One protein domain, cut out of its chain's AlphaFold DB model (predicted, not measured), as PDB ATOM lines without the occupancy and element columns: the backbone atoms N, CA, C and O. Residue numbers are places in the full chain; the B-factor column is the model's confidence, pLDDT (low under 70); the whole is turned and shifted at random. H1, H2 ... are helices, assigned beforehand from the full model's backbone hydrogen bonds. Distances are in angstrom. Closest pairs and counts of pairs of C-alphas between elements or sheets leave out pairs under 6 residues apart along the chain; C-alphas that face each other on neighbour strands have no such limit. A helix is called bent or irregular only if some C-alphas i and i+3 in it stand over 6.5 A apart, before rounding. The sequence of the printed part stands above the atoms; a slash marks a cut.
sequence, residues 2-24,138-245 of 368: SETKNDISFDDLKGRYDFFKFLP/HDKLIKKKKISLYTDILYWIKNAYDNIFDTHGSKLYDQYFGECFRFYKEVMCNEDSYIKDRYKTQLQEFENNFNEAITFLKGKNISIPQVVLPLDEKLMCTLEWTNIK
ATOM      1  N   SER A   2     -31.614  13.655 -29.460       44.81
ATOM      2  CA  SER A   2     -31.035  14.096 -30.741       44.81
ATOM      3  C   SER A   2     -29.531  13.837 -30.677       44.81
ATOM      4  O   SER A   2     -28.783  14.705 -30.237       44.81
ATOM      5  N   GLU A   3     -29.095  12.624 -31.020       55.34
ATOM      6  CA  GLU A   3     -27.702  12.217 -30.804       55.34
ATOM      7  C   GLU A   3     -26.724  12.951 -31.737       55.34
ATOM      8  O   GLU A   3     -26.857  12.916 -32.963       55.34
ATOM      9  N   THR A   4     -25.676  13.545 -31.161       55.56
ATOM     10  CA  THR A   4     -24.450  13.857 -31.905       55.56
ATOM     11  C   THR A   4     -23.531  12.631 -31.946       55.56
ATOM     12  O   THR A   4     -23.675  11.668 -31.190       55.56
ATOM     13  N   LYS A   5     -22.562  12.615 -32.866       52.28
ATOM     14  CA  LYS A   5     -21.632  11.485 -32.992       52.28
ATOM     15  C   LYS A   5     -20.809  11.328 -31.702       52.28
ATOM     16  O   LYS A   5     -20.114  12.260 -31.313       52.28
ATOM     17  N   ASN A   6     -20.821  10.119 -31.132       61.81
ATOM     18  CA  ASN A   6     -20.215   9.721 -29.846       61.81
ATOM     19  C   ASN A   6     -20.998  10.119 -28.575       61.81
ATOM     20  O   ASN A   6     -20.543   9.788 -27.479       61.81
ATOM     21  N   ASP A   7     -22.154  10.776 -28.699       72.31
ATOM     22  CA  ASP A   7     -23.058  11.022 -27.571       72.31
ATOM     23  C   ASP A   7     -23.663   9.712 -27.020       72.31
ATOM     24  O   ASP A   7     -23.610   8.661 -27.666       72.31
ATOM     25  N   ILE A   8     -24.228   9.762 -25.810       77.00
ATOM     26  CA  ILE A   8     -24.919   8.635 -25.181       77.00
ATOM     27  C   ILE A   8     -26.421   8.893 -25.038       77.00
ATOM     28  O   ILE A   8     -26.865   9.815 -24.350       77.00
ATOM     29  N   SER A   9     -27.206   8.015 -25.659       82.62
ATOM     30  CA  SER A   9     -28.664   8.033 -25.599       82.62
ATOM     31  C   SER A   9     -29.187   7.036 -24.567       82.62
ATOM     32  O   SER A   9     -28.778   5.872 -24.549       82.62
ATOM     33  N   PHE A  10     -30.127   7.464 -23.719       85.81
ATOM     34  CA  PHE A  10     -30.847   6.538 -22.837       85.81
ATOM     35  C   PHE A  10     -31.713   5.561 -23.647       85.81
ATOM     36  O   PHE A  10     -31.839   4.400 -23.269       85.81
ATOM     37  N   ASP A  11     -32.222   6.000 -24.803       84.62
ATOM     38  CA  ASP A  11     -32.993   5.176 -25.738       84.62
ATOM     39  C   ASP A  11     -32.145   4.003 -26.278       84.62
ATOM     40  O   ASP A  11     -32.588   2.854 -26.255       84.62
ATOM     41  N   ASP A  12     -30.886   4.261 -26.660       87.00
ATOM     42  CA  ASP A  12     -29.930   3.227 -27.093       87.00
ATOM     43  C   ASP A  12     -29.537   2.275 -25.960       87.00
ATOM     44  O   ASP A  12     -29.354   1.076 -26.182       87.00
ATOM     45  N   LEU A  13     -29.381   2.783 -24.733       89.94
ATOM     46  CA  LEU A  13     -29.118   1.929 -23.574       89.94
ATOM     47  C   LEU A  13     -30.318   1.012 -23.299       89.94
ATOM     48  O   LEU A  13     -30.138  -0.195 -23.173       89.94
ATOM     49  N   LYS A  14     -31.541   1.551 -23.328       88.31
ATOM     50  CA  LYS A  14     -32.811   0.815 -23.209       88.31
ATOM     51  C   LYS A  14     -33.065  -0.173 -24.356       88.31
ATOM     52  O   LYS A  14     -33.776  -1.160 -24.159       88.31
ATOM     53  N   GLY A  15     -32.464   0.050 -25.526       87.62
ATOM     54  CA  GLY A  15     -32.432  -0.900 -26.643       87.62
ATOM     55  C   GLY A  15     -31.407  -2.034 -26.493       87.62
ATOM     56  O   GLY A  15     -31.572  -3.080 -27.118       87.62
ATOM     57  N   ARG A  16     -30.360  -1.856 -25.673       89.50
ATOM     58  CA  ARG A  16     -29.286  -2.849 -25.438       89.50
ATOM     59  C   ARG A  16     -29.408  -3.592 -24.105       89.50
ATOM     60  O   ARG A  16     -28.886  -4.696 -23.975       89.50
ATOM     61  N   TYR A  17     -30.085  -2.990 -23.134       89.25
ATOM     62  CA  TYR A  17     -30.206  -3.455 -21.759       89.25
ATOM     63  C   TYR A  17     -31.666  -3.303 -21.310       89.25
ATOM     64  O   TYR A  17     -32.054  -2.268 -20.772       89.25
ATOM     65  N   ASP A  18     -32.493  -4.333 -21.526       85.75
ATOM     66  CA  ASP A  18     -33.944  -4.285 -21.251       85.75
ATOM     67  C   ASP A  18     -34.298  -3.805 -19.833       85.75
ATOM     68  O   ASP A  18     -35.309  -3.128 -19.650       85.75
ATOM     69  N   PHE A  19     -33.425  -4.078 -18.857       86.25
ATOM     70  CA  PHE A  19     -33.590  -3.706 -17.451       86.25
ATOM     71  C   PHE A  19     -33.753  -2.194 -17.218       86.25
ATOM     72  O   PHE A  19     -34.316  -1.769 -16.209       86.25
ATOM     73  N   PHE A  20     -33.332  -1.368 -18.181       88.69
ATOM     74  CA  PHE A  20     -33.514   0.082 -18.165       88.69
ATOM     75  C   PHE A  20     -34.983   0.516 -18.166       88.69
ATOM     76  O   PHE A  20     -35.301   1.574 -17.626       88.69
ATOM     77  N   LYS A  21     -35.880  -0.307 -18.725       87.06
ATOM     78  CA  LYS A  21     -37.330  -0.053 -18.828       87.06
ATOM     79  C   LYS A  21     -38.035  -0.000 -17.466       87.06
ATOM     80  O   LYS A  21     -39.179   0.431 -17.386       87.06
ATOM     81  N   PHE A  22     -37.350  -0.442 -16.412       86.81
ATOM     82  CA  PHE A  22     -37.845  -0.484 -15.037       86.81
ATOM     83  C   PHE A  22     -37.100   0.493 -14.106       86.81
ATOM     84  O   PHE A  22     -37.373   0.545 -12.906       86.81
ATOM     85  N   LEU A  23     -36.164   1.289 -14.642       89.00
ATOM     86  CA  LEU A  23     -35.505   2.368 -13.904       89.00
ATOM     87  C   LEU A  23     -36.434   3.592 -13.815       89.00
ATOM     88  O   LEU A  23     -37.040   3.956 -14.824       89.00
ATOM     89  N   PRO A  24     -36.460   4.329 -12.687       88.56
ATOM     90  CA  PRO A  24     -37.158   5.617 -12.596       88.56
ATOM     91  C   PRO A  24     -36.762   6.612 -13.704       88.56
ATOM     92  O   PRO A  24     -37.612   7.358 -14.194       88.56
ATOM     93  N   HIS A 138     -17.875  20.639 -26.508       83.44
ATOM     94  CA  HIS A 138     -18.883  19.633 -26.826       83.44
ATOM     95  C   HIS A 138     -18.473  18.215 -26.395       83.44
ATOM     96  O   HIS A 138     -19.249  17.514 -25.741       83.44
ATOM     97  N   ASP A 139     -17.244  17.798 -26.695       85.75
ATOM     98  CA  ASP A 139     -16.793  16.432 -26.415       85.75
ATOM     99  C   ASP A 139     -16.517  16.248 -24.913       85.75
ATOM    100  O   ASP A 139     -16.720  15.165 -24.350       85.75
ATOM    101  N   LYS A 140     -16.139  17.332 -24.221       89.25
ATOM    102  CA  LYS A 140     -16.047  17.358 -22.755       89.25
ATOM    103  C   LYS A 140     -17.429  17.352 -22.081       89.25
ATOM    104  O   LYS A 140     -17.574  16.715 -21.035       89.25
ATOM    105  N   LEU A 141     -18.454  17.966 -22.687       88.94
ATOM    106  CA  LEU A 141     -19.843  17.872 -22.220       88.94
ATOM    107  C   LEU A 141     -20.409  16.453 -22.391       88.94
ATOM    108  O   LEU A 141     -20.990  15.935 -21.440       88.94
ATOM    109  N   ILE A 142     -20.169  15.788 -23.531       88.94
ATOM    110  CA  ILE A 142     -20.533  14.371 -23.738       88.94
ATOM    111  C   ILE A 142     -19.929  13.493 -22.634       88.94
ATOM    112  O   ILE A 142     -20.627  12.669 -22.039       88.94
ATOM    113  N   LYS A 143     -18.648  13.698 -22.295       91.44
ATOM    114  CA  LYS A 143     -18.005  12.976 -21.185       91.44
ATOM    115  C   LYS A 143     -18.672  13.277 -19.834       91.44
ATOM    116  O   LYS A 143     -18.943  12.327 -19.103       91.44
ATOM    117  N   LYS A 144     -19.020  14.537 -19.523       91.25
ATOM    118  CA  LYS A 144     -19.791  14.892 -18.306       91.25
ATOM    119  C   LYS A 144     -21.145  14.165 -18.268       91.25
ATOM    120  O   LYS A 144     -21.433  13.475 -17.293       91.25
ATOM    121  N   LYS A 145     -21.935  14.261 -19.343       91.31
ATOM    122  CA  LYS A 145     -23.248  13.611 -19.512       91.31
ATOM    123  C   LYS A 145     -23.173  12.101 -19.293       91.31
ATOM    124  O   LYS A 145     -23.991  11.544 -18.564       91.31
ATOM    125  N   LYS A 146     -22.156  11.451 -19.862       93.50
ATOM    126  CA  LYS A 146     -21.930  10.005 -19.745       93.50
ATOM    127  C   LYS A 146     -21.471   9.564 -18.350       93.50
ATOM    128  O   LYS A 146     -21.891   8.495 -17.913       93.50
ATOM    129  N   ILE A 147     -20.691  10.383 -17.633       94.94
ATOM    130  CA  ILE A 147     -20.411  10.163 -16.200       94.94
ATOM    131  C   ILE A 147     -21.724  10.239 -15.411       94.94
ATOM    132  O   ILE A 147     -22.097   9.241 -14.800       94.94
ATOM    133  N   SER A 148     -22.454  11.364 -15.478       93.31
ATOM    134  CA  SER A 148     -23.722  11.563 -14.751       93.31
ATOM    135  C   SER A 148     -24.698  10.400 -14.970       93.31
ATOM    136  O   SER A 148     -25.187   9.811 -14.007       93.31
ATOM    137  N   LEU A 149     -24.927  10.034 -16.236       94.06
ATOM    138  CA  LEU A 149     -25.913   9.026 -16.611       94.06
ATOM    139  C   LEU A 149     -25.568   7.638 -16.060       94.06
ATOM    140  O   LEU A 149     -26.407   7.010 -15.415       94.06
ATOM    141  N   TYR A 150     -24.336   7.161 -16.268       95.62
ATOM    142  CA  TYR A 150     -23.920   5.862 -15.736       95.62
ATOM    143  C   TYR A 150     -23.904   5.845 -14.199       95.62
ATOM    144  O   TYR A 150     -24.346   4.853 -13.620       95.62
ATOM    145  N   THR A 151     -23.461   6.925 -13.541       95.94
ATOM    146  CA  THR A 151     -23.477   7.058 -12.073       95.94
ATOM    147  C   THR A 151     -24.887   6.897 -11.499       95.94
ATOM    148  O   THR A 151     -25.066   6.149 -10.533       95.94
ATOM    149  N   ASP A 152     -25.888   7.537 -12.109       94.44
ATOM    150  CA  ASP A 152     -27.289   7.427 -11.684       94.44
ATOM    151  C   ASP A 152     -27.864   6.029 -11.967       94.44
ATOM    152  O   ASP A 152     -28.555   5.460 -11.124       94.44
ATOM    153  N   ILE A 153     -27.563   5.421 -13.120       94.12
ATOM    154  CA  ILE A 153     -28.022   4.054 -13.429       94.12
ATOM    155  C   ILE A 153     -27.439   3.043 -12.430       94.12
ATOM    156  O   ILE A 153     -28.165   2.173 -11.951       94.12
ATOM    157  N   LEU A 154     -26.156   3.164 -12.074       95.44
ATOM    158  CA  LEU A 154     -25.508   2.306 -11.074       95.44
ATOM    159  C   LEU A 154     -26.164   2.463  -9.692       95.44
ATOM    160  O   LEU A 154     -26.436   1.461  -9.028       95.44
ATOM    161  N   TYR A 155     -26.522   3.691  -9.301       95.38
ATOM    162  CA  TYR A 155     -27.338   3.945  -8.110       95.38
ATOM    163  C   TYR A 155     -28.706   3.244  -8.188       95.38
ATOM    164  O   TYR A 155     -29.118   2.581  -7.233       95.38
ATOM    165  N   TRP A 156     -29.422   3.337  -9.310       93.31
ATOM    166  CA  TRP A 156     -30.764   2.757  -9.427       93.31
ATOM    167  C   TRP A 156     -30.783   1.228  -9.573       93.31
ATOM    168  O   TRP A 156     -31.724   0.607  -9.081       93.31
ATOM    169  N   ILE A 157     -29.731   0.599 -10.113       91.44
ATOM    170  CA  ILE A 157     -29.550  -0.869 -10.090       91.44
ATOM    171  C   ILE A 157     -29.594  -1.418  -8.653       91.44
ATOM    172  O   ILE A 157     -30.107  -2.512  -8.431       91.44
ATOM    173  N   LYS A 158     -29.093  -0.653  -7.674       91.38
ATOM    174  CA  LYS A 158     -29.212  -0.957  -6.240       91.38
ATOM    175  C   LYS A 158     -30.585  -0.551  -5.687       91.38
ATOM    176  O   LYS A 158     -31.272  -1.367  -5.082       91.38
ATOM    177  N   ASN A 159     -30.980   0.711  -5.868       90.94
ATOM    178  CA  ASN A 159     -32.080   1.320  -5.104       90.94
ATOM    179  C   ASN A 159     -33.491   1.102  -5.690       90.94
ATOM    180  O   ASN A 159     -34.469   1.301  -4.977       90.94
ATOM    181  N   ALA A 160     -33.615   0.665  -6.946       88.31
ATOM    182  CA  ALA A 160     -34.882   0.250  -7.563       88.31
ATOM    183  C   ALA A 160     -34.902  -1.249  -7.929       88.31
ATOM    184  O   ALA A 160     -35.795  -1.687  -8.650       88.31
ATOM    185  N   TYR A 161     -33.940  -2.039  -7.433       87.00
ATOM    186  CA  TYR A 161     -33.697  -3.429  -7.840       87.00
ATOM    187  C   TYR A 161     -34.943  -4.311  -7.910       87.00
ATOM    188  O   TYR A 161     -35.107  -5.046  -8.876       87.00
ATOM    189  N   ASP A 162     -35.826  -4.249  -6.912       84.56
ATOM    190  CA  ASP A 162     -36.978  -5.153  -6.846       84.56
ATOM    191  C   ASP A 162     -38.023  -4.862  -7.955       84.56
ATOM    192  O   ASP A 162     -38.803  -5.746  -8.288       84.56
ATOM    193  N   ASN A 163     -37.970  -3.690  -8.615       78.50
ATOM    194  CA  ASN A 163     -38.720  -3.400  -9.852       78.50
ATOM    195  C   ASN A 163     -38.023  -3.939 -11.121       78.50
ATOM    196  O   ASN A 163     -38.656  -4.092 -12.161       78.50
ATOM    197  N   ILE A 164     -36.709  -4.166 -11.054       79.38
ATOM    198  CA  ILE A 164     -35.810  -4.498 -12.177       79.38
ATOM    199  C   ILE A 164     -35.538  -6.018 -12.248       79.38
ATOM    200  O   ILE A 164     -35.146  -6.554 -13.285       79.38
ATOM    201  N   PHE A 165     -35.724  -6.724 -11.131       69.19
ATOM    202  CA  PHE A 165     -35.262  -8.096 -10.907       69.19
ATOM    203  C   PHE A 165     -35.927  -9.159 -11.801       69.19
ATOM    204  O   PHE A 165     -35.281 -10.144 -12.155       69.19
ATOM    205  N   ASP A 166     -37.185  -8.953 -12.198       57.88
ATOM    206  CA  ASP A 166     -38.099 -10.025 -12.628       57.88
ATOM    207  C   ASP A 166     -37.755 -10.730 -13.962       57.88
ATOM    208  O   ASP A 166     -38.349 -11.757 -14.285       57.88
ATOM    209  N   THR A 167     -36.823 -10.206 -14.773       54.03
ATOM    210  CA  THR A 167     -36.579 -10.726 -16.142       54.03
ATOM    211  C   THR A 167     -35.116 -10.796 -16.607       54.03
ATOM    212  O   THR A 167     -34.864 -11.188 -17.751       54.03
ATOM    213  N   HIS A 168     -34.118 -10.460 -15.778       61.31
ATOM    214  CA  HIS A 168     -32.757 -10.189 -16.279       61.31
ATOM    215  C   HIS A 168     -31.644 -11.021 -15.630       61.31
ATOM    216  O   HIS A 168     -31.214 -10.781 -14.505       61.31
ATOM    217  N   GLY A 169     -31.124 -11.985 -16.398       65.56
ATOM    218  CA  GLY A 169     -29.990 -12.820 -16.000       65.56
ATOM    219  C   GLY A 169     -28.647 -12.077 -15.956       65.56
ATOM    220  O   GLY A 169     -28.443 -11.065 -16.629       65.56
ATOM    221  N   SER A 170     -27.698 -12.653 -15.211       77.81
ATOM    222  CA  SER A 170     -26.328 -12.161 -14.962       77.81
ATOM    223  C   SER A 170     -25.613 -11.540 -16.164       77.81
ATOM    224  O   SER A 170     -24.934 -10.527 -16.015       77.81
ATOM    225  N   LYS A 171     -25.786 -12.114 -17.359       84.94
ATOM    226  CA  LYS A 171     -25.154 -11.661 -18.605       84.94
ATOM    227  C   LYS A 171     -25.435 -10.187 -18.936       84.94
ATOM    228  O   LYS A 171     -24.521  -9.507 -19.389       84.94
ATOM    229  N   LEU A 172     -26.653  -9.684 -18.702       87.25
ATOM    230  CA  LEU A 172     -26.983  -8.278 -18.988       87.25
ATOM    231  C   LEU A 172     -26.277  -7.322 -18.018       87.25
ATOM    232  O   LEU A 172     -25.790  -6.274 -18.441       87.25
ATOM    233  N   TYR A 173     -26.157  -7.710 -16.746       88.69
ATOM    234  CA  TYR A 173     -25.374  -6.961 -15.766       88.69
ATOM    235  C   TYR A 173     -23.876  -7.008 -16.105       88.69
ATOM    236  O   TYR A 173     -23.262  -5.954 -16.214       88.69
ATOM    237  N   ASP A 174     -23.291  -8.180 -16.379       89.00
ATOM    238  CA  ASP A 174     -21.883  -8.317 -16.805       89.00
ATOM    239  C   ASP A 174     -21.560  -7.424 -18.025       89.00
ATOM    240  O   ASP A 174     -20.593  -6.660 -18.019       89.00
ATOM    241  N   GLN A 175     -22.440  -7.419 -19.034       90.69
ATOM    242  CA  GLN A 175     -22.309  -6.567 -20.220       90.69
ATOM    243  C   GLN A 175     -22.468  -5.063 -19.941       90.69
ATOM    244  O   GLN A 175     -21.892  -4.260 -20.678       90.69
ATOM    245  N   TYR A 176     -23.249  -4.659 -18.934       92.50
ATOM    246  CA  TYR A 176     -23.407  -3.250 -18.557       92.50
ATOM    247  C   TYR A 176     -22.237  -2.759 -17.693       92.50
ATOM    248  O   TYR A 176     -21.588  -1.769 -18.032       92.50
ATOM    249  N   PHE A 177     -21.882  -3.490 -16.633       93.81
ATOM    250  CA  PHE A 177     -20.737  -3.147 -15.784       93.81
ATOM    251  C   PHE A 177     -19.415  -3.185 -16.575       93.81
ATOM    252  O   PHE A 177     -18.572  -2.310 -16.382       93.81
ATOM    253  N   GLY A 178     -19.269  -4.093 -17.547       93.38
ATOM    254  CA  GLY A 178     -18.144  -4.114 -18.492       93.38
ATOM    255  C   GLY A 178     -18.133  -2.978 -19.529       93.38
ATOM    256  O   GLY A 178     -17.114  -2.765 -20.195       93.38
ATOM    257  N   GLU A 179     -19.229  -2.229 -19.695       94.00
ATOM    258  CA  GLU A 179     -19.265  -0.962 -20.442       94.00
ATOM    259  C   GLU A 179     -18.900   0.222 -19.537       94.00
ATOM    260  O   GLU A 179     -18.001   0.993 -19.887       94.00
ATOM    261  N   CYS A 180     -19.492   0.308 -18.341       95.50
ATOM    262  CA  CYS A 180     -19.142   1.306 -17.326       95.50
ATOM    263  C   CYS A 180     -17.649   1.268 -16.964       95.50
ATOM    264  O   CYS A 180     -16.991   2.306 -16.995       95.50
ATOM    265  N   PHE A 181     -17.089   0.078 -16.706       95.62
ATOM    266  CA  PHE A 181     -15.661  -0.115 -16.428       95.62
ATOM    267  C   PHE A 181     -14.783   0.452 -17.549       95.62
ATOM    268  O   PHE A 181     -13.816   1.165 -17.291       95.62
ATOM    269  N   ARG A 182     -15.126   0.145 -18.807       94.81
ATOM    270  CA  ARG A 182     -14.332   0.533 -19.981       94.81
ATOM    271  C   ARG A 182     -14.316   2.046 -20.167       94.81
ATOM    272  O   ARG A 182     -13.260   2.604 -20.438       94.81
ATOM    273  N   PHE A 183     -15.464   2.696 -19.975       94.69
ATOM    274  CA  PHE A 183     -15.569   4.153 -20.007       94.69
ATOM    275  C   PHE A 183     -14.829   4.818 -18.838       94.69
ATOM    276  O   PHE A 183     -14.095   5.777 -19.050       94.69
ATOM    277  N   TYR A 184     -14.955   4.292 -17.617       95.19
ATOM    278  CA  TYR A 184     -14.223   4.827 -16.467       95.19
ATOM    279  C   TYR A 184     -12.704   4.683 -16.657       95.19
ATOM    280  O   TYR A 184     -11.971   5.644 -16.447       95.19
ATOM    281  N   LYS A 185     -12.225   3.544 -17.178       94.69
ATOM    282  CA  LYS A 185     -10.818   3.357 -17.574       94.69
ATOM    283  C   LYS A 185     -10.390   4.337 -18.679       94.69
ATOM    284  O   LYS A 185      -9.321   4.923 -18.563       94.69
ATOM    285  N   GLU A 186     -11.216   4.579 -19.701       93.31
ATOM    286  CA  GLU A 186     -10.954   5.578 -20.762       93.31
ATOM    287  C   GLU A 186     -10.800   7.012 -20.214       93.31
ATOM    288  O   GLU A 186      -9.968   7.782 -20.702       93.31
ATOM    289  N   VAL A 187     -11.589   7.372 -19.195       93.25
ATOM    290  CA  VAL A 187     -11.523   8.682 -18.529       93.25
ATOM    291  C   VAL A 187     -10.317   8.773 -17.593       93.25
ATOM    292  O   VAL A 187      -9.544   9.721 -17.705       93.25
ATOM    293  N   MET A 188     -10.124   7.798 -16.701       92.69
ATOM    294  CA  MET A 188      -9.053   7.824 -15.696       92.69
ATOM    295  C   MET A 188      -7.659   7.724 -16.334       92.69
ATOM    296  O   MET A 188      -6.740   8.434 -15.928       92.69
ATOM    297  N   CYS A 189      -7.520   6.927 -17.396       92.94
ATOM    298  CA  CYS A 189      -6.274   6.762 -18.152       92.94
ATOM    299  C   CYS A 189      -6.064   7.806 -19.256       92.94
ATOM    300  O   CYS A 189      -5.182   7.632 -20.096       92.94
ATOM    301  N   ASN A 190      -6.871   8.869 -19.297       88.81
ATOM    302  CA  ASN A 190      -6.678   9.941 -20.263       88.81
ATOM    303  C   ASN A 190      -5.514  10.860 -19.861       88.81
ATOM    304  O   ASN A 190      -5.348  11.184 -18.683       88.81
ATOM    305  N   GLU A 191      -4.749  11.326 -20.849       83.38
ATOM    306  CA  GLU A 191      -3.713  12.346 -20.645       83.38
ATOM    307  C   GLU A 191      -4.325  13.747 -20.441       83.38
ATOM    308  O   GLU A 191      -3.749  14.566 -19.728       83.38
ATOM    309  N   ASP A 192      -5.524  14.019 -20.983       85.25
ATOM    310  CA  ASP A 192      -6.282  15.242 -20.677       85.25
ATOM    311  C   ASP A 192      -6.890  15.157 -19.268       85.25
ATOM    312  O   ASP A 192      -7.953  14.561 -19.051       85.25
ATOM    313  N   SER A 193      -6.221  15.783 -18.299       87.62
ATOM    314  CA  SER A 193      -6.664  15.809 -16.903       87.62
ATOM    315  C   SER A 193      -7.961  16.594 -16.683       87.62
ATOM    316  O   SER A 193      -8.605  16.381 -15.660       87.62
ATOM    317  N   TYR A 194      -8.415  17.427 -17.635       90.12
ATOM    318  CA  TYR A 194      -9.570  18.323 -17.460       90.12
ATOM    319  C   TYR A 194     -10.804  17.610 -16.892       90.12
ATOM    320  O   TYR A 194     -11.469  18.143 -16.007       90.12
ATOM    321  N   ILE A 195     -11.128  16.416 -17.404       91.06
ATOM    322  CA  ILE A 195     -12.297  15.647 -16.949       91.06
ATOM    323  C   ILE A 195     -12.084  15.135 -15.517       91.06
ATOM    324  O   ILE A 195     -13.001  15.203 -14.702       91.06
ATOM    325  N   LYS A 196     -10.870  14.674 -15.205       91.19
ATOM    326  CA  LYS A 196     -10.484  14.121 -13.900       91.19
ATOM    327  C   LYS A 196     -10.451  15.202 -12.820       91.19
ATOM    328  O   LYS A 196     -11.001  15.004 -11.741       91.19
ATOM    329  N   ASP A 197      -9.897  16.368 -13.146       91.69
ATOM    330  CA  ASP A 197      -9.802  17.523 -12.252       91.69
ATOM    331  C   ASP A 197     -11.170  18.177 -12.019       91.69
ATOM    332  O   ASP A 197     -11.562  18.430 -10.879       91.69
ATOM    333  N   ARG A 198     -11.927  18.442 -13.097       92.44
ATOM    334  CA  ARG A 198     -13.195  19.192 -13.031       92.44
ATOM    335  C   ARG A 198     -14.379  18.359 -12.549       92.44
ATOM    336  O   ARG A 198     -15.305  18.931 -11.979       92.44
ATOM    337  N   TYR A 199     -14.358  17.042 -12.760       91.69
ATOM    338  CA  TYR A 199     -15.450  16.134 -12.387       91.69
ATOM    339  C   TYR A 199     -15.037  15.072 -11.363       91.69
ATOM    340  O   TYR A 199     -15.662  14.017 -11.263       91.69
ATOM    341  N   LYS A 200     -13.999  15.361 -10.563       93.62
ATOM    342  CA  LYS A 200     -13.478  14.471  -9.516       93.62
ATOM    343  C   LYS A 200     -14.573  13.926  -8.594       93.62
ATOM    344  O   LYS A 200     -14.613  12.726  -8.346       93.62
ATOM    345  N   THR A 201     -15.485  14.782  -8.137       95.00
ATOM    346  CA  THR A 201     -16.590  14.390  -7.247       95.00
ATOM    347  C   THR A 201     -17.569  13.437  -7.937       95.00
ATOM    348  O   THR A 201     -17.985  12.452  -7.340       95.00
ATOM    349  N   GLN A 202     -17.898  13.675  -9.210       95.12
ATOM    350  CA  GLN A 202     -18.774  12.802 -10.000       95.12
ATOM    351  C   GLN A 202     -18.097  11.464 -10.345       95.12
ATOM    352  O   GLN A 202     -18.775  10.445 -10.451       95.12
ATOM    353  N   LEU A 203     -16.766  11.442 -10.484       96.38
ATOM    354  CA  LEU A 203     -15.974  10.219 -10.662       96.38
ATOM    355  C   LEU A 203     -15.856   9.406  -9.361       96.38
ATOM    356  O   LEU A 203     -15.872   8.179  -9.419       96.38
ATOM    357  N   GLN A 204     -15.812  10.065  -8.201       96.44
ATOM    358  CA  GLN A 204     -15.939   9.415  -6.889       96.44
ATOM    359  C   GLN A 204     -17.360   8.874  -6.661       96.44
ATOM    360  O   GLN A 204     -17.531   7.769  -6.153       96.44
ATOM    361  N   GLU A 205     -18.397   9.613  -7.070       96.75
ATOM    362  CA  GLU A 205     -19.789   9.137  -7.046       96.75
ATOM    363  C   GLU A 205     -19.967   7.902  -7.955       96.75
ATOM    364  O   GLU A 205     -20.579   6.917  -7.545       96.75
ATOM    365  N   PHE A 206     -19.360   7.915  -9.149       97.50
ATOM    366  CA  PHE A 206     -19.320   6.778 -10.075       97.50
ATOM    367  C   PHE A 206     -18.665   5.544  -9.442       97.50
ATOM    368  O   PHE A 206     -19.252   4.463  -9.449       97.50
ATOM    369  N   GLU A 207     -17.453   5.698  -8.897       96.69
ATOM    370  CA  GLU A 207     -16.674   4.634  -8.248       96.69
ATOM    371  C   GLU A 207     -17.468   3.980  -7.109       96.69
ATOM    372  O   GLU A 207     -17.619   2.755  -7.073       96.69
ATOM    373  N   ASN A 208     -18.035   4.802  -6.220       96.88
ATOM    374  CA  ASN A 208     -18.844   4.339  -5.097       96.88
ATOM    375  C   ASN A 208     -20.095   3.593  -5.578       96.88
ATOM    376  O   ASN A 208     -20.300   2.442  -5.190       96.88
ATOM    377  N   ASN A 209     -20.890   4.187  -6.476       97.31
ATOM    378  CA  ASN A 209     -22.115   3.557  -6.980       97.31
ATOM    379  C   ASN A 209     -21.821   2.250  -7.738       97.31
ATOM    380  O   ASN A 209     -22.572   1.284  -7.602       97.31
ATOM    381  N   PHE A 210     -20.715   2.174  -8.485       96.81
ATOM    382  CA  PHE A 210     -20.264   0.948  -9.150       96.81
ATOM    383  C   PHE A 210     -19.920  -0.151  -8.137       96.81
ATOM    384  O   PHE A 210     -20.446  -1.264  -8.217       96.81
ATOM    385  N   ASN A 211     -19.061   0.162  -7.165       95.25
ATOM    386  CA  ASN A 211     -18.582  -0.791  -6.165       95.25
ATOM    387  C   ASN A 211     -19.715  -1.271  -5.238       95.25
ATOM    388  O   ASN A 211     -19.805  -2.466  -4.927       95.25
ATOM    389  N   GLU A 212     -20.626  -0.376  -4.845       95.50
ATOM    390  CA  GLU A 212     -21.823  -0.727  -4.081       95.50
ATOM    391  C   GLU A 212     -22.791  -1.597  -4.885       95.50
ATOM    392  O   GLU A 212     -23.253  -2.616  -4.369       95.50
ATOM    393  N   ALA A 213     -23.080  -1.252  -6.144       94.00
ATOM    394  CA  ALA A 213     -24.001  -2.028  -6.971       94.00
ATOM    395  C   ALA A 213     -23.452  -3.436  -7.272       94.00
ATOM    396  O   ALA A 213     -24.199  -4.410  -7.170       94.00
ATOM    397  N   ILE A 214     -22.141  -3.585  -7.522       92.00
ATOM    398  CA  ILE A 214     -21.496  -4.907  -7.618       92.00
ATOM    399  C   ILE A 214     -21.649  -5.702  -6.311       92.00
ATOM    400  O   ILE A 214     -21.933  -6.903  -6.336       92.00
ATOM    401  N   THR A 215     -21.453  -5.058  -5.161       92.69
ATOM    402  CA  THR A 215     -21.549  -5.718  -3.847       92.69
ATOM    403  C   THR A 215     -22.984  -6.166  -3.551       92.69
ATOM    404  O   THR A 215     -23.213  -7.293  -3.111       92.69
ATOM    405  N   PHE A 216     -23.960  -5.319  -3.870       92.62
ATOM    406  CA  PHE A 216     -25.383  -5.585  -3.700       92.62
ATOM    407  C   PHE A 216     -25.892  -6.718  -4.611       92.62
ATOM    408  O   PHE A 216     -26.548  -7.640  -4.125       92.62
ATOM    409  N   LEU A 217     -25.533  -6.714  -5.902       90.06
ATOM    410  CA  LEU A 217     -25.926  -7.769  -6.850       90.06
ATOM    411  C   LEU A 217     -25.393  -9.150  -6.430       90.06
ATOM    412  O   LEU A 217     -26.122 -10.141  -6.503       90.06
ATOM    413  N   LYS A 218     -24.166  -9.216  -5.893       88.62
ATOM    414  CA  LYS A 218     -23.615 -10.445  -5.293       88.62
ATOM    415  C   LYS A 218     -24.415 -10.904  -4.073       88.62
ATOM    416  O   LYS A 218     -24.678 -12.095  -3.944       88.62
ATOM    417  N   GLY A 219     -24.860  -9.973  -3.224       89.69
ATOM    418  CA  GLY A 219     -25.768 -10.260  -2.105       89.69
ATOM    419  C   GLY A 219     -27.134 -10.814  -2.537       89.69
ATOM    420  O   GLY A 219     -27.745 -11.582  -1.798       89.69
ATOM    421  N   LYS A 220     -27.588 -10.496  -3.756       88.69
ATOM    422  CA  LYS A 220     -28.777 -11.080  -4.407       88.69
ATOM    423  C   LYS A 220     -28.466 -12.368  -5.209       88.69
ATOM    424  O   LYS A 220     -29.316 -12.837  -5.960       88.69
ATOM    425  N   ASN A 221     -27.276 -12.961  -5.046       86.88
ATOM    426  CA  ASN A 221     -26.765 -14.140  -5.772       86.88
ATOM    427  C   ASN A 221     -26.610 -13.976  -7.301       86.88
ATOM    428  O   ASN A 221     -26.435 -14.968  -8.013       86.88
ATOM    429  N   ILE A 222     -26.611 -12.748  -7.827       86.25
ATOM    430  CA  ILE A 222     -26.303 -12.515  -9.242       86.25
ATOM    431  C   ILE A 222     -24.794 -12.658  -9.449       86.25
ATOM    432  O   ILE A 222     -23.983 -11.942  -8.861       86.25
ATOM    433  N   SER A 223     -24.412 -13.595 -10.318       82.50
ATOM    434  CA  SER A 223     -23.020 -13.778 -10.717       82.50
ATOM    435  C   SER A 223     -22.577 -12.622 -11.619       82.50
ATOM    436  O   SER A 223     -23.138 -12.430 -12.693       82.50
ATOM    437  N   ILE A 224     -21.570 -11.869 -11.180       82.00
ATOM    438  CA  ILE A 224     -20.877 -10.807 -11.929       82.00
ATOM    439  C   ILE A 224     -19.383 -10.822 -11.556       82.00
ATOM    440  O   ILE A 224     -19.046 -11.286 -10.457       82.00
ATOM    441  N   PRO A 225     -18.476 -10.320 -12.417       77.75
ATOM    442  CA  PRO A 225     -17.043 -10.295 -12.130       77.75
ATOM    443  C   PRO A 225     -16.685  -9.598 -10.810       77.75
ATOM    444  O   PRO A 225     -17.339  -8.654 -10.355       77.75
ATOM    445  N   GLN A 226     -15.605 -10.050 -10.170       72.81
ATOM    446  CA  GLN A 226     -15.057  -9.396  -8.982       72.81
ATOM    447  C   GLN A 226     -13.990  -8.373  -9.357       72.81
ATOM    448  O   GLN A 226     -12.802  -8.574  -9.137       72.81
ATOM    449  N   VAL A 227     -14.464  -7.253  -9.894       80.44
ATOM    450  CA  VAL A 227     -13.690  -6.020 -10.039       80.44
ATOM    451  C   VAL A 227     -14.149  -5.029  -8.969       80.44
ATOM    452  O   VAL A 227     -15.332  -4.982  -8.631       80.44
ATOM    453  N   VAL A 228     -13.201  -4.261  -8.439       86.06
ATOM    454  CA  VAL A 228     -13.428  -3.056  -7.635       86.06
ATOM    455  C   VAL A 228     -12.741  -1.925  -8.392       86.06
ATOM    456  O   VAL A 228     -11.593  -2.096  -8.804       86.06
ATOM    457  N   LEU A 229     -13.435  -0.812  -8.619       89.75
ATOM    458  CA  LEU A 229     -12.827   0.398  -9.175       89.75
ATOM    459  C   LEU A 229     -12.101   1.161  -8.057       89.75
ATOM    460  O   LEU A 229     -12.722   1.387  -7.020       89.75
ATOM    461  N   PRO A 230     -10.828   1.544  -8.247       88.25
ATOM    462  CA  PRO A 230     -10.160   2.572  -7.456       88.25
ATOM    463  C   PRO A 230     -10.197   3.952  -8.139       88.25
ATOM    464  O   PRO A 230     -10.156   4.052  -9.364       88.25
ATOM    465  N   LEU A 231     -10.115   5.016  -7.338       83.00
ATOM    466  CA  LEU A 231      -9.835   6.381  -7.804       83.00
ATOM    467  C   LEU A 231      -8.386   6.589  -8.287       83.00
ATOM    468  O   LEU A 231      -8.079   7.597  -8.920       83.00
ATOM    469  N   ASP A 232      -7.464   5.685  -7.945       90.75
ATOM    470  CA  ASP A 232      -6.060   5.794  -8.343       90.75
ATOM    471  C   ASP A 232      -5.886   5.454  -9.831       90.75
ATOM    472  O   ASP A 232      -6.138   4.327 -10.266       90.75
ATOM    473  N   GLU A 233      -5.423   6.435 -10.607       87.12
ATOM    474  CA  GLU A 233      -5.230   6.310 -12.056       87.12
ATOM    475  C   GLU A 233      -4.276   5.166 -12.420       87.12
ATOM    476  O   GLU A 233      -4.542   4.392 -13.340       87.12
ATOM    477  N   LYS A 234      -3.173   5.016 -11.679       88.25
ATOM    478  CA  LYS A 234      -2.136   4.024 -11.975       88.25
ATOM    479  C   LYS A 234      -2.650   2.603 -11.747       88.25
ATOM    480  O   LYS A 234      -2.343   1.720 -12.546       88.25
ATOM    481  N   LEU A 235      -3.449   2.383 -10.702       89.75
ATOM    482  CA  LEU A 235      -4.168   1.126 -10.506       89.75
ATOM    483  C   LEU A 235      -5.200   0.920 -11.623       89.75
ATOM    484  O   LEU A 235      -5.155  -0.119 -12.285       89.75
ATOM    485  N   MET A 236      -6.052   1.914 -11.906       91.94
ATOM    486  CA  MET A 236      -7.082   1.837 -12.954       91.94
ATOM    487  C   MET A 236      -6.538   1.406 -14.318       91.94
ATOM    488  O   MET A 236      -7.128   0.546 -14.976       91.94
ATOM    489  N   CYS A 237      -5.393   1.944 -14.734       91.31
ATOM    490  CA  CYS A 237      -4.811   1.626 -16.036       91.31
ATOM    491  C   CYS A 237      -4.186   0.226 -16.120       91.31
ATOM    492  O   CYS A 237      -3.936  -0.252 -17.225       91.31
ATOM    493  N   THR A 238      -3.996  -0.456 -14.985       90.81
ATOM    494  CA  THR A 238      -3.524  -1.854 -14.924       90.81
ATOM    495  C   THR A 238      -4.635  -2.888 -14.710       90.81
ATOM    496  O   THR A 238      -4.389  -4.081 -14.879       90.81
ATOM    497  N   LEU A 239      -5.855  -2.466 -14.357       90.19
ATOM    498  CA  LEU A 239      -6.997  -3.365 -14.169       90.19
ATOM    499  C   LEU A 239      -7.609  -3.789 -15.508       90.19
ATOM    500  O   LEU A 239      -7.748  -2.968 -16.411       90.19
ATOM    501  N   GLU A 240      -8.062  -5.039 -15.616       88.00
ATOM    502  CA  GLU A 240      -8.799  -5.537 -16.786       88.00
ATOM    503  C   GLU A 240     -10.145  -6.163 -16.412       88.00
ATOM    504  O   GLU A 240     -10.274  -6.863 -15.404       88.00
ATOM    505  N   TRP A 241     -11.152  -5.940 -17.260       88.12
ATOM    506  CA  TRP A 241     -12.480  -6.523 -17.081       88.12
ATOM    507  C   TRP A 241     -12.520  -7.965 -17.592       88.12
ATOM    508  O   TRP A 241     -12.273  -8.240 -18.767       88.12
ATOM    509  N   THR A 242     -12.862  -8.896 -16.705       80.94
ATOM    510  CA  THR A 242     -12.922 -10.332 -16.998       80.94
ATOM    511  C   THR A 242     -14.371 -10.810 -17.016       80.94
ATOM    512  O   THR A 242     -14.897 -11.248 -15.997       80.94
ATOM    513  N   ASN A 243     -15.008 -10.723 -18.192       68.94
ATOM    514  CA  ASN A 243     -16.377 -11.209 -18.432       68.94
ATOM    515  C   ASN A 243     -16.592 -12.628 -17.886       68.94
ATOM    516  O   ASN A 243     -15.703 -13.488 -17.974       68.94
ATOM    517  N   ILE A 244     -17.816 -12.928 -17.455       65.75
ATOM    518  CA  ILE A 244     -18.202 -14.301 -17.139       65.75
ATOM    519  C   ILE A 244     -18.290 -15.094 -18.444       65.75
ATOM    520  O   ILE A 244     -19.216 -14.942 -19.243       65.75
ATOM    521  N   LYS A 245     -17.336 -16.010 -18.647       51.94
ATOM    522  CA  LYS A 245     -17.490 -17.072 -19.645       51.94
ATOM    523  C   LYS A 245     -18.738 -17.882 -19.300       51.94
ATOM    524  O   LYS A 245     -18.811 -18.453 -18.211       51.94
TER     525      LYS A 245
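Overview. This is residues 2 to 24 and 138 to 245 of the 368 residues of an uncharacterized protein of Plasmodium vivax India VII (UniProt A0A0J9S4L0). Three long helices, H3, H5 and H7, stand as an up-and-down bundle, each running against the one before it in the chain, with H4 at one end and H6 at the other. H1 and H2 make a small corner beside the bundle, and after H7 residues 220 to 232 fold back to H8, by the last residues of H5. The 131 printed residues hold eight named helices, H1 to H8 in order, and no named strand: all helix. The whole is compact, with a radius of gyration of the C-alphas of 14.5 A and spans of 41 by 36 by 26 A.

Along the chain. H3, residues 138 to 159, measures 31.3 A and begins at C-alpha 138 (-18.883, 19.633, -26.826). H5 is residues 170 to 188, 26.4 A; H7 is residues 200 to 219, 28.6 A, ending at C-alpha 219 (-25.768, -10.260, -2.105). The short helices are H1, residues 10 to 16; H2, 18 to 22; H4, 161 to 167; H6, 194 to 198; and H8, 233 to 236. H4 is irregular: C-alphas 164 and 167 are 7.4 A apart.

Arrangement. H3 and H7 touch, the same way at a shallow tilt of 31 degrees; their closest C-alphas, Thr 151 and Phe 206, are 4.6 A apart. H2 touches H4, closest at C-alphas Phe 22 and Ile 164, 5.3 A. Every O i to N i+4 pair is within hydrogen-bond range in H1, H6 and H7; H3 has 17 of 18, H5 14 of 15, H4 1 of 3 with 1 of 4 O i to N i+3, H2 0 of 1 with 2 of 2, and H8 is too short.

Size, cuts and confidence. Residues 25 to 137 are not printed; C-alphas 24 and 138 are 27.1 A apart. The link from H7 to H8 is long. Residues 2 to 6, 165 to 169 and 243 to 245 have pLDDT under 70.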